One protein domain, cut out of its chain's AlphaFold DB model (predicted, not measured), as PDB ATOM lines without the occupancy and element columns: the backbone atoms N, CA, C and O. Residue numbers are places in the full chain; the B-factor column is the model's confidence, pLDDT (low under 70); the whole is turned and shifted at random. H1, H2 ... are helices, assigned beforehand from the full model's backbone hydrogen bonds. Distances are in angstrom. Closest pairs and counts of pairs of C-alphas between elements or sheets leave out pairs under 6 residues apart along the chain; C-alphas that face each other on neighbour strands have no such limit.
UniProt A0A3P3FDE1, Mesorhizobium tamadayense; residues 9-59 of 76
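What this domain is: This is residues 9 to 59 of the 76 residues of a protein of Mesorhizobium tamadayense (UniProt A0A3P3FDE1). Four helices are strung out with few contacts: H1 and H3 come near H2, and beyond H3 an arm of residues 44 to 50 and 52 to 59 sticks out, making much of the length. The printed part has 51 residues with four named helices, in the order H1, H2, H3, H4 along the chain, which hold 32 of these residues; there is no named strand, and the class is all helix. The whole is only just loose, close to extended, with a radius of gyration of the C-alphas of 14.5 A and spans of 45 by 22 by 13 A.

Where its parts are: H2, residues 23 to 32, is 14.6 A long and begins at C-alpha 23 (38.936, -39.785, -28.855). H1 is residues 9 to 15, 10.0 A; H3 is residues 37 to 41, 7.3 A. H4, residues 49 to 58, 14.3 A, ends at C-alpha 58 (35.314, -14.986, -46.145).

How they stand to each other: H2 and H1 are close but not clearly touching, about perpendicular at 77 degrees; their closest C-alphas, Val 14 and Tyr 26, are 6.8 A apart. H2 and H3 are close but not clearly touching, their closest C-alphas, Ala 27 and Leu 39, 7.6 A apart. H4 is apart from H1, H2 and H3. Every O i to N i+4 pair is within hydrogen-bond range in H1 and H2, 5 of 6 in H4 and 0 of 1 in H3, where 2 of 2 O i to N i+3 pairs are.

The domain as a whole: The farthest C-alphas, Ser 9 and Leu 59, are 45.8 A apart. The printed part has no cut and no long link, and no printed residue is under 70 in pLDDT.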
ATOM      1  N   SER A   9      50.735 -48.906 -22.853       87.62
ATOM      2  CA  SER A   9      51.076 -48.488 -24.217       87.62
ATOM      3  C   SER A   9      50.083 -47.456 -24.752       87.62
ATOM      4  O   SER A   9      50.496 -46.471 -25.357       87.62
ATOM      5  N   THR A  10      48.789 -47.629 -24.471       88.25
ATOM      6  CA  THR A  10      47.754 -46.639 -24.796       88.25
ATOM      7  C   THR A  10      47.987 -45.318 -24.065       88.25
ATOM      8  O   THR A  10      47.888 -44.266 -24.684       88.25
ATOM      9  N   LEU A  11      48.338 -45.355 -22.777       87.31
ATOM     10  CA  LEU A  11      48.610 -44.137 -22.011       87.31
ATOM     11  C   LEU A  11      49.807 -43.358 -22.578       87.31
ATOM     12  O   LEU A  11      49.712 -42.152 -22.754       87.31
ATOM     13  N   THR A  12      50.891 -44.039 -22.949       92.31
ATOM     14  CA  THR A  12      52.052 -43.385 -23.577       92.31
ATOM     15  C   THR A  12      51.702 -42.732 -24.915       92.31
ATOM     16  O   THR A  12      52.249 -41.687 -25.253       92.31
ATOM     17  N   LYS A  13      50.799 -43.335 -25.695       92.62
ATOM     18  CA  LYS A  13      50.298 -42.728 -26.933       92.62
ATOM     19  C   LYS A  13      49.465 -41.473 -26.660       92.62
ATOM     20  O   LYS A  13      49.680 -40.460 -27.312       92.62
ATOM     21  N   VAL A  14      48.586 -41.530 -25.657       92.38
ATOM     22  CA  VAL A  14      47.795 -40.378 -25.188       92.38
ATOM     23  C   VAL A  14      48.701 -39.226 -24.750       92.38
ATOM     24  O   VAL A  14      48.499 -38.097 -25.177       92.38
ATOM     25  N   GLU A  15      49.735 -39.501 -23.952       90.75
ATOM     26  CA  GLU A  15      50.699 -38.485 -23.495       90.75
ATOM     27  C   GLU A  15      51.469 -37.830 -24.650       90.75
ATOM     28  O   GLU A  15      51.871 -36.673 -24.552       90.75
ATOM     29  N   LYS A  16      51.664 -38.558 -25.755       94.62
ATOM     30  CA  LYS A  16      52.305 -38.056 -26.977       94.62
ATOM     31  C   LYS A  16      51.341 -37.343 -27.929       94.62
ATOM     32  O   LYS A  16      51.802 -36.835 -28.945       94.62
ATOM     33  N   GLY A  17      50.040 -37.325 -27.634       91.00
ATOM     34  CA  GLY A  17      49.029 -36.772 -28.536       91.00
ATOM     35  C   GLY A  17      48.872 -37.573 -29.832       91.00
ATOM     36  O   GLY A  17      48.580 -37.001 -30.875       91.00
ATOM     37  N   ASP A  18      49.106 -38.888 -29.789       95.00
ATOM     38  CA  ASP A  18      48.969 -39.770 -30.950       95.00
ATOM     39  C   ASP A  18      47.513 -39.773 -31.461       95.00
ATOM     40  O   ASP A  18      46.580 -40.141 -30.737       95.00
ATOM     41  N   GLU A  19      47.329 -39.376 -32.721       92.06
ATOM     42  CA  GLU A  19      46.034 -39.289 -33.408       92.06
ATOM     43  C   GLU A  19      45.383 -40.658 -33.671       92.06
ATOM     44  O   GLU A  19      44.171 -40.743 -33.856       92.06
ATOM     45  N   SER A  20      46.157 -41.752 -33.633       93.88
ATOM     46  CA  SER A  20      45.629 -43.117 -33.785       93.88
ATOM     47  C   SER A  20      44.818 -43.585 -32.572       93.88
ATOM     48  O   SER A  20      44.150 -44.623 -32.621       93.88
ATOM     49  N   VAL A  21      44.886 -42.855 -31.458       93.62
ATOM     50  CA  VAL A  21      44.124 -43.160 -30.251       93.62
ATOM     51  C   VAL A  21      42.702 -42.628 -30.393       93.62
ATOM     52  O   VAL A  21      42.479 -41.443 -30.616       93.62
ATOM     53  N   ALA A  22      41.719 -43.507 -30.191       92.88
ATOM     54  CA  ALA A  22      40.313 -43.125 -30.219       92.88
ATOM     55  C   ALA A  22      40.010 -41.992 -29.218       92.88
ATOM     56  O   ALA A  22      40.364 -42.088 -28.040       92.88
ATOM     57  N   LEU A  23      39.274 -40.968 -29.660       90.75
ATOM     58  CA  LEU A  23      38.936 -39.785 -28.855       90.75
ATOM     59  C   LEU A  23      38.276 -40.129 -27.507       90.75
ATOM     60  O   LEU A  23      38.539 -39.479 -26.498       90.75
ATOM     61  N   GLY A  24      37.479 -41.202 -27.457       90.38
ATOM     62  CA  GLY A  24      36.860 -41.682 -26.216       90.38
ATOM     63  C   GLY A  24      37.867 -42.044 -25.115       90.38
ATOM     64  O   GLY A  24      37.549 -41.936 -23.934       90.38
ATOM     65  N   ILE A  25      39.099 -42.413 -25.480       91.62
ATOM     66  CA  ILE A  25      40.178 -42.688 -24.524       91.62
ATOM     67  C   ILE A  25      40.703 -41.385 -23.917       91.62
ATOM     68  O   ILE A  25      40.856 -41.311 -22.698       91.62
ATOM     69  N   TYR A  26      40.911 -40.344 -24.728       90.81
ATOM     70  CA  TYR A  26      41.254 -39.011 -24.222       90.81
ATOM     71  C   TYR A  26      40.159 -38.483 -23.288       90.81
ATOM     72  O   TYR A  26      40.459 -38.044 -22.180       90.81
ATOM     73  N   ALA A  27      38.888 -38.620 -23.678       91.19
ATOM     74  CA  ALA A  27      37.755 -38.215 -22.848       91.19
ATOM     75  C   ALA A  27      37.717 -38.959 -21.499       91.19
ATOM     76  O   ALA A  27      37.523 -38.336 -20.457       91.19
ATOM     77  N   ALA A  28      37.967 -40.273 -21.489       90.31
ATOM     78  CA  ALA A  28      38.026 -41.058 -20.254       90.31
ATOM     79  C   ALA A  28      39.175 -40.620 -19.327       90.31
ATOM     80  O   ALA A  28      39.007 -40.578 -18.108       90.31
ATOM     81  N   VAL A  29      40.337 -40.273 -19.889       90.19
ATOM     82  CA  VAL A  29      41.472 -39.744 -19.117       90.19
ATOM     83  C   VAL A  29      41.129 -38.377 -18.524       90.19
ATOM     84  O   VAL A  29      41.284 -38.194 -17.318       90.19
ATOM     85  N   LEU A  30      40.596 -37.450 -19.326       90.25
ATOM     86  CA  LEU A  30      40.174 -36.122 -18.860       90.25
ATOM     87  C   LEU A  30      39.101 -36.212 -17.769       90.25
ATOM     88  O   LEU A  30      39.182 -35.496 -16.773       90.25
ATOM     89  N   PHE A  31      38.144 -37.132 -17.905       89.31
ATOM     90  CA  PHE A  31      37.114 -37.386 -16.898       89.31
ATOM     91  C   PHE A  31      37.705 -37.794 -15.546       89.31
ATOM     92  O   PHE A  31      37.355 -37.226 -14.514       89.31
ATOM     93  N   VAL A  32      38.659 -38.726 -15.542       90.44
ATOM     94  CA  VAL A  32      39.336 -39.172 -14.314       90.44
ATOM     95  C   VAL A  32      40.173 -38.062 -13.668       90.44
ATOM     96  O   VAL A  32      40.376 -38.086 -12.453       90.44
ATOM     97  N   LEU A  33      40.662 -37.107 -14.462       88.94
ATOM     98  CA  LEU A  33      41.426 -35.949 -13.993       88.94
ATOM     99  C   LEU A  33      40.545 -34.768 -13.557       88.94
ATOM    100  O   LEU A  33      41.078 -33.788 -13.048       88.94
ATOM    101  N   GLY A  34      39.222 -34.841 -13.742       89.38
ATOM    102  CA  GLY A  34      38.315 -33.723 -13.465       89.38
ATOM    103  C   GLY A  34      38.393 -32.589 -14.494       89.38
ATOM    104  O   GLY A  34      37.960 -31.481 -14.213       89.38
ATOM    105  N   LEU A  35      38.934 -32.855 -15.686       89.31
ATOM    106  CA  LEU A  35      39.130 -31.880 -16.769       89.31
ATOM    107  C   LEU A  35      38.087 -32.012 -17.892       89.31
ATOM    108  O   LEU A  35      38.275 -31.487 -18.986       89.31
ATOM    109  N   VAL A  36      36.998 -32.746 -17.656       88.62
ATOM    110  CA  VAL A  36      35.995 -33.049 -18.691       88.62
ATOM    111  C   VAL A  36      35.249 -31.811 -19.190       88.62
ATOM    112  O   VAL A  36      34.880 -31.764 -20.358       88.62
ATOM    113  N   GLU A  37      35.070 -30.790 -18.347       85.62
ATOM    114  CA  GLU A  37      34.372 -29.552 -18.724       85.62
ATOM    115  C   GLU A  37      35.063 -28.831 -19.887       85.62
ATOM    116  O   GLU A  37      34.396 -28.319 -20.784       85.62
ATOM    117  N   GLY A  38      36.399 -28.879 -19.942       83.25
ATOM    118  CA  GLY A  38      37.167 -28.293 -21.041       83.25
ATOM    119  C   GLY A  38      36.871 -28.928 -22.403       83.25
ATOM    120  O   GLY A  38      37.043 -28.272 -23.426       83.25
ATOM    121  N   LEU A  39      36.373 -30.172 -22.439       85.31
ATOM    122  CA  LEU A  39      36.022 -30.845 -23.691       85.31
ATOM    123  C   LEU A  39      34.816 -30.190 -24.377       85.31
ATOM    124  O   LEU A  39      34.775 -30.145 -25.603       85.31
ATOM    125  N   GLY A  40      33.863 -29.655 -23.604       83.06
ATOM    126  CA  GLY A  40      32.712 -28.927 -24.150       83.06
ATOM    127  C   GLY A  40      33.111 -27.617 -24.833       83.06
ATOM    128  O   GLY A  40      32.506 -27.235 -25.829       83.06
ATOM    129  N   ASN A  41      34.180 -26.983 -24.348       84.94
ATOM    130  CA  ASN A  41      34.687 -25.716 -24.877       84.94
ATOM    131  C   ASN A  41      35.692 -25.908 -26.024       84.94
ATOM    132  O   ASN A  41      36.096 -24.938 -26.655       84.94
ATOM    133  N   LEU A  42      36.118 -27.146 -26.305       84.56
ATOM    134  CA  LEU A  42      37.188 -27.430 -27.267       84.56
ATOM    135  C   LEU A  42      36.869 -26.931 -28.686       84.56
ATOM    136  O   LEU A  42      37.779 -26.553 -29.416       84.56
ATOM    137  N   ALA A  43      35.591 -26.951 -29.065       83.00
ATOM    138  CA  ALA A  43      35.104 -26.490 -30.361       83.00
ATOM    139  C   ALA A  43      34.278 -25.197 -30.252       83.00
ATOM    140  O   ALA A  43      33.475 -24.920 -31.140       83.00
ATOM    141  N   ASP A  44      34.426 -24.437 -29.159       88.38
ATOM    142  CA  ASP A  44      33.757 -23.146 -29.009       88.38
ATOM    143  C   ASP A  44      34.291 -22.158 -30.065       88.38
ATOM    144  O   ASP A  44      35.465 -21.771 -30.000       88.38
ATOM    145  N   PRO A  45      33.457 -21.705 -31.024       85.81
ATOM    146  CA  PRO A  45      33.888 -20.768 -32.056       85.81
ATOM    147  C   PRO A  45      34.401 -19.447 -31.480       85.81
ATOM    148  O   PRO A  45      35.266 -18.814 -32.081       85.81
ATOM    149  N   ALA A  46      33.913 -19.030 -30.304       88.44
ATOM    150  CA  ALA A  46      34.369 -17.812 -29.639       88.44
ATOM    151  C   ALA A  46      35.825 -17.923 -29.155       88.44
ATOM    152  O   ALA A  46      36.508 -16.904 -29.028       88.44
ATOM    153  N   MET A  47      36.313 -19.145 -28.925       87.94
ATOM    154  CA  MET A  47      37.695 -19.423 -28.529       87.94
ATOM    155  C   MET A  47      38.584 -19.868 -29.704       87.94
ATOM    156  O   MET A  47      39.809 -19.888 -29.564       87.94
ATOM    157  N   ASP A  48      38.004 -20.171 -30.871       89.75
ATOM    158  CA  ASP A  48      38.730 -20.542 -32.092       89.75
ATOM    159  C   ASP A  48      39.167 -19.307 -32.901       89.75
ATOM    160  O   ASP A  48      38.549 -18.904 -33.889       89.75
ATOM    161  N   SER A  49      40.274 -18.690 -32.484       91.38
ATOM    162  CA  SER A  49      40.836 -17.509 -33.156       91.38
ATOM    163  C   SER A  49      41.248 -17.771 -34.611       91.38
ATOM    164  O   SER A  49      41.150 -16.877 -35.458       91.38
ATOM    165  N   LEU A  50      41.683 -18.995 -34.932       92.88
ATOM    166  CA  LEU A  50      42.036 -19.370 -36.298       92.88
ATOM    167  C   LEU A  50      40.779 -19.458 -37.165       92.88
ATOM    168  O   LEU A  50      40.762 -18.870 -38.250       92.88
ATOM    169  N   GLY A  51      39.735 -20.131 -36.680       91.00
ATOM    170  CA  GLY A  51      38.427 -20.193 -37.328       91.00
ATOM    171  C   GLY A  51      37.859 -18.801 -37.593       91.00
ATOM    172  O   GLY A  51      37.537 -18.481 -38.739       91.00
ATOM    173  N   GLN A  52      37.878 -17.926 -36.584       92.94
ATOM    174  CA  GLN A  52      37.460 -16.525 -36.721       92.94
ATOM    175  C   GLN A  52      38.246 -15.790 -37.817       92.94
ATOM    176  O   GLN A  52      37.651 -15.126 -38.661       92.94
ATOM    177  N   SER A  53      39.573 -15.959 -37.877       92.94
ATOM    178  CA  SER A  53      40.411 -15.326 -38.910       92.94
ATOM    179  C   SER A  53      40.129 -15.831 -40.334       92.94
ATOM    180  O   SER A  53      40.369 -15.133 -41.326       92.94
ATOM    181  N   ILE A  54      39.681 -17.082 -40.471       93.50
ATOM    182  CA  ILE A  54      39.283 -17.664 -41.756       93.50
ATOM    183  C   ILE A  54      37.919 -17.102 -42.152       93.50
ATOM    184  O   ILE A  54      37.736 -16.689 -43.296       93.50
ATOM    185  N   GLU A  55      36.983 -17.048 -41.209       90.44
ATOM    186  CA  GLU A  55      35.634 -16.547 -41.436       90.44
ATOM    187  C   GLU A  55      35.621 -15.049 -41.760       90.44
ATOM    188  O   GLU A  55      34.965 -14.637 -42.716       90.44
ATOM    189  N   GLU A  56      36.449 -14.249 -41.085       89.38
ATOM    190  CA  GLU A  56      36.624 -12.824 -41.375       89.38
ATOM    191  C   GLU A  56      37.110 -12.584 -42.813       89.38
ATOM    192  O   GLU A  56      36.612 -11.698 -43.509       89.38
ATOM    193  N   ARG A  57      38.024 -13.425 -43.317       89.50
ATOM    194  CA  ARG A  57      38.482 -13.364 -44.719       89.50
ATOM    195  C   ARG A  57      37.400 -13.747 -45.726       89.50
ATOM    196  O   ARG A  57      37.462 -13.299 -46.872       89.50
ATOM    197  N   ASN A  58      36.432 -14.558 -45.311       88.69
ATOM    198  CA  ASN A  58      35.314 -14.986 -46.145       88.69
ATOM    199  C   ASN A  58      34.143 -13.988 -46.132       88.69
ATOM    200  O   ASN A  58      33.213 -14.141 -46.929       88.69
ATOM    201  N   LEU A  59      34.174 -12.959 -45.273       86.88
ATOM    202  CA  LEU A  59      33.105 -11.968 -45.205       86.88
ATOM    203  C   LEU A  59      32.959 -11.192 -46.530       86.88
ATOM    204  O   LEU A  59      33.947 -10.821 -47.177       86.88
TER     205      LEU A  59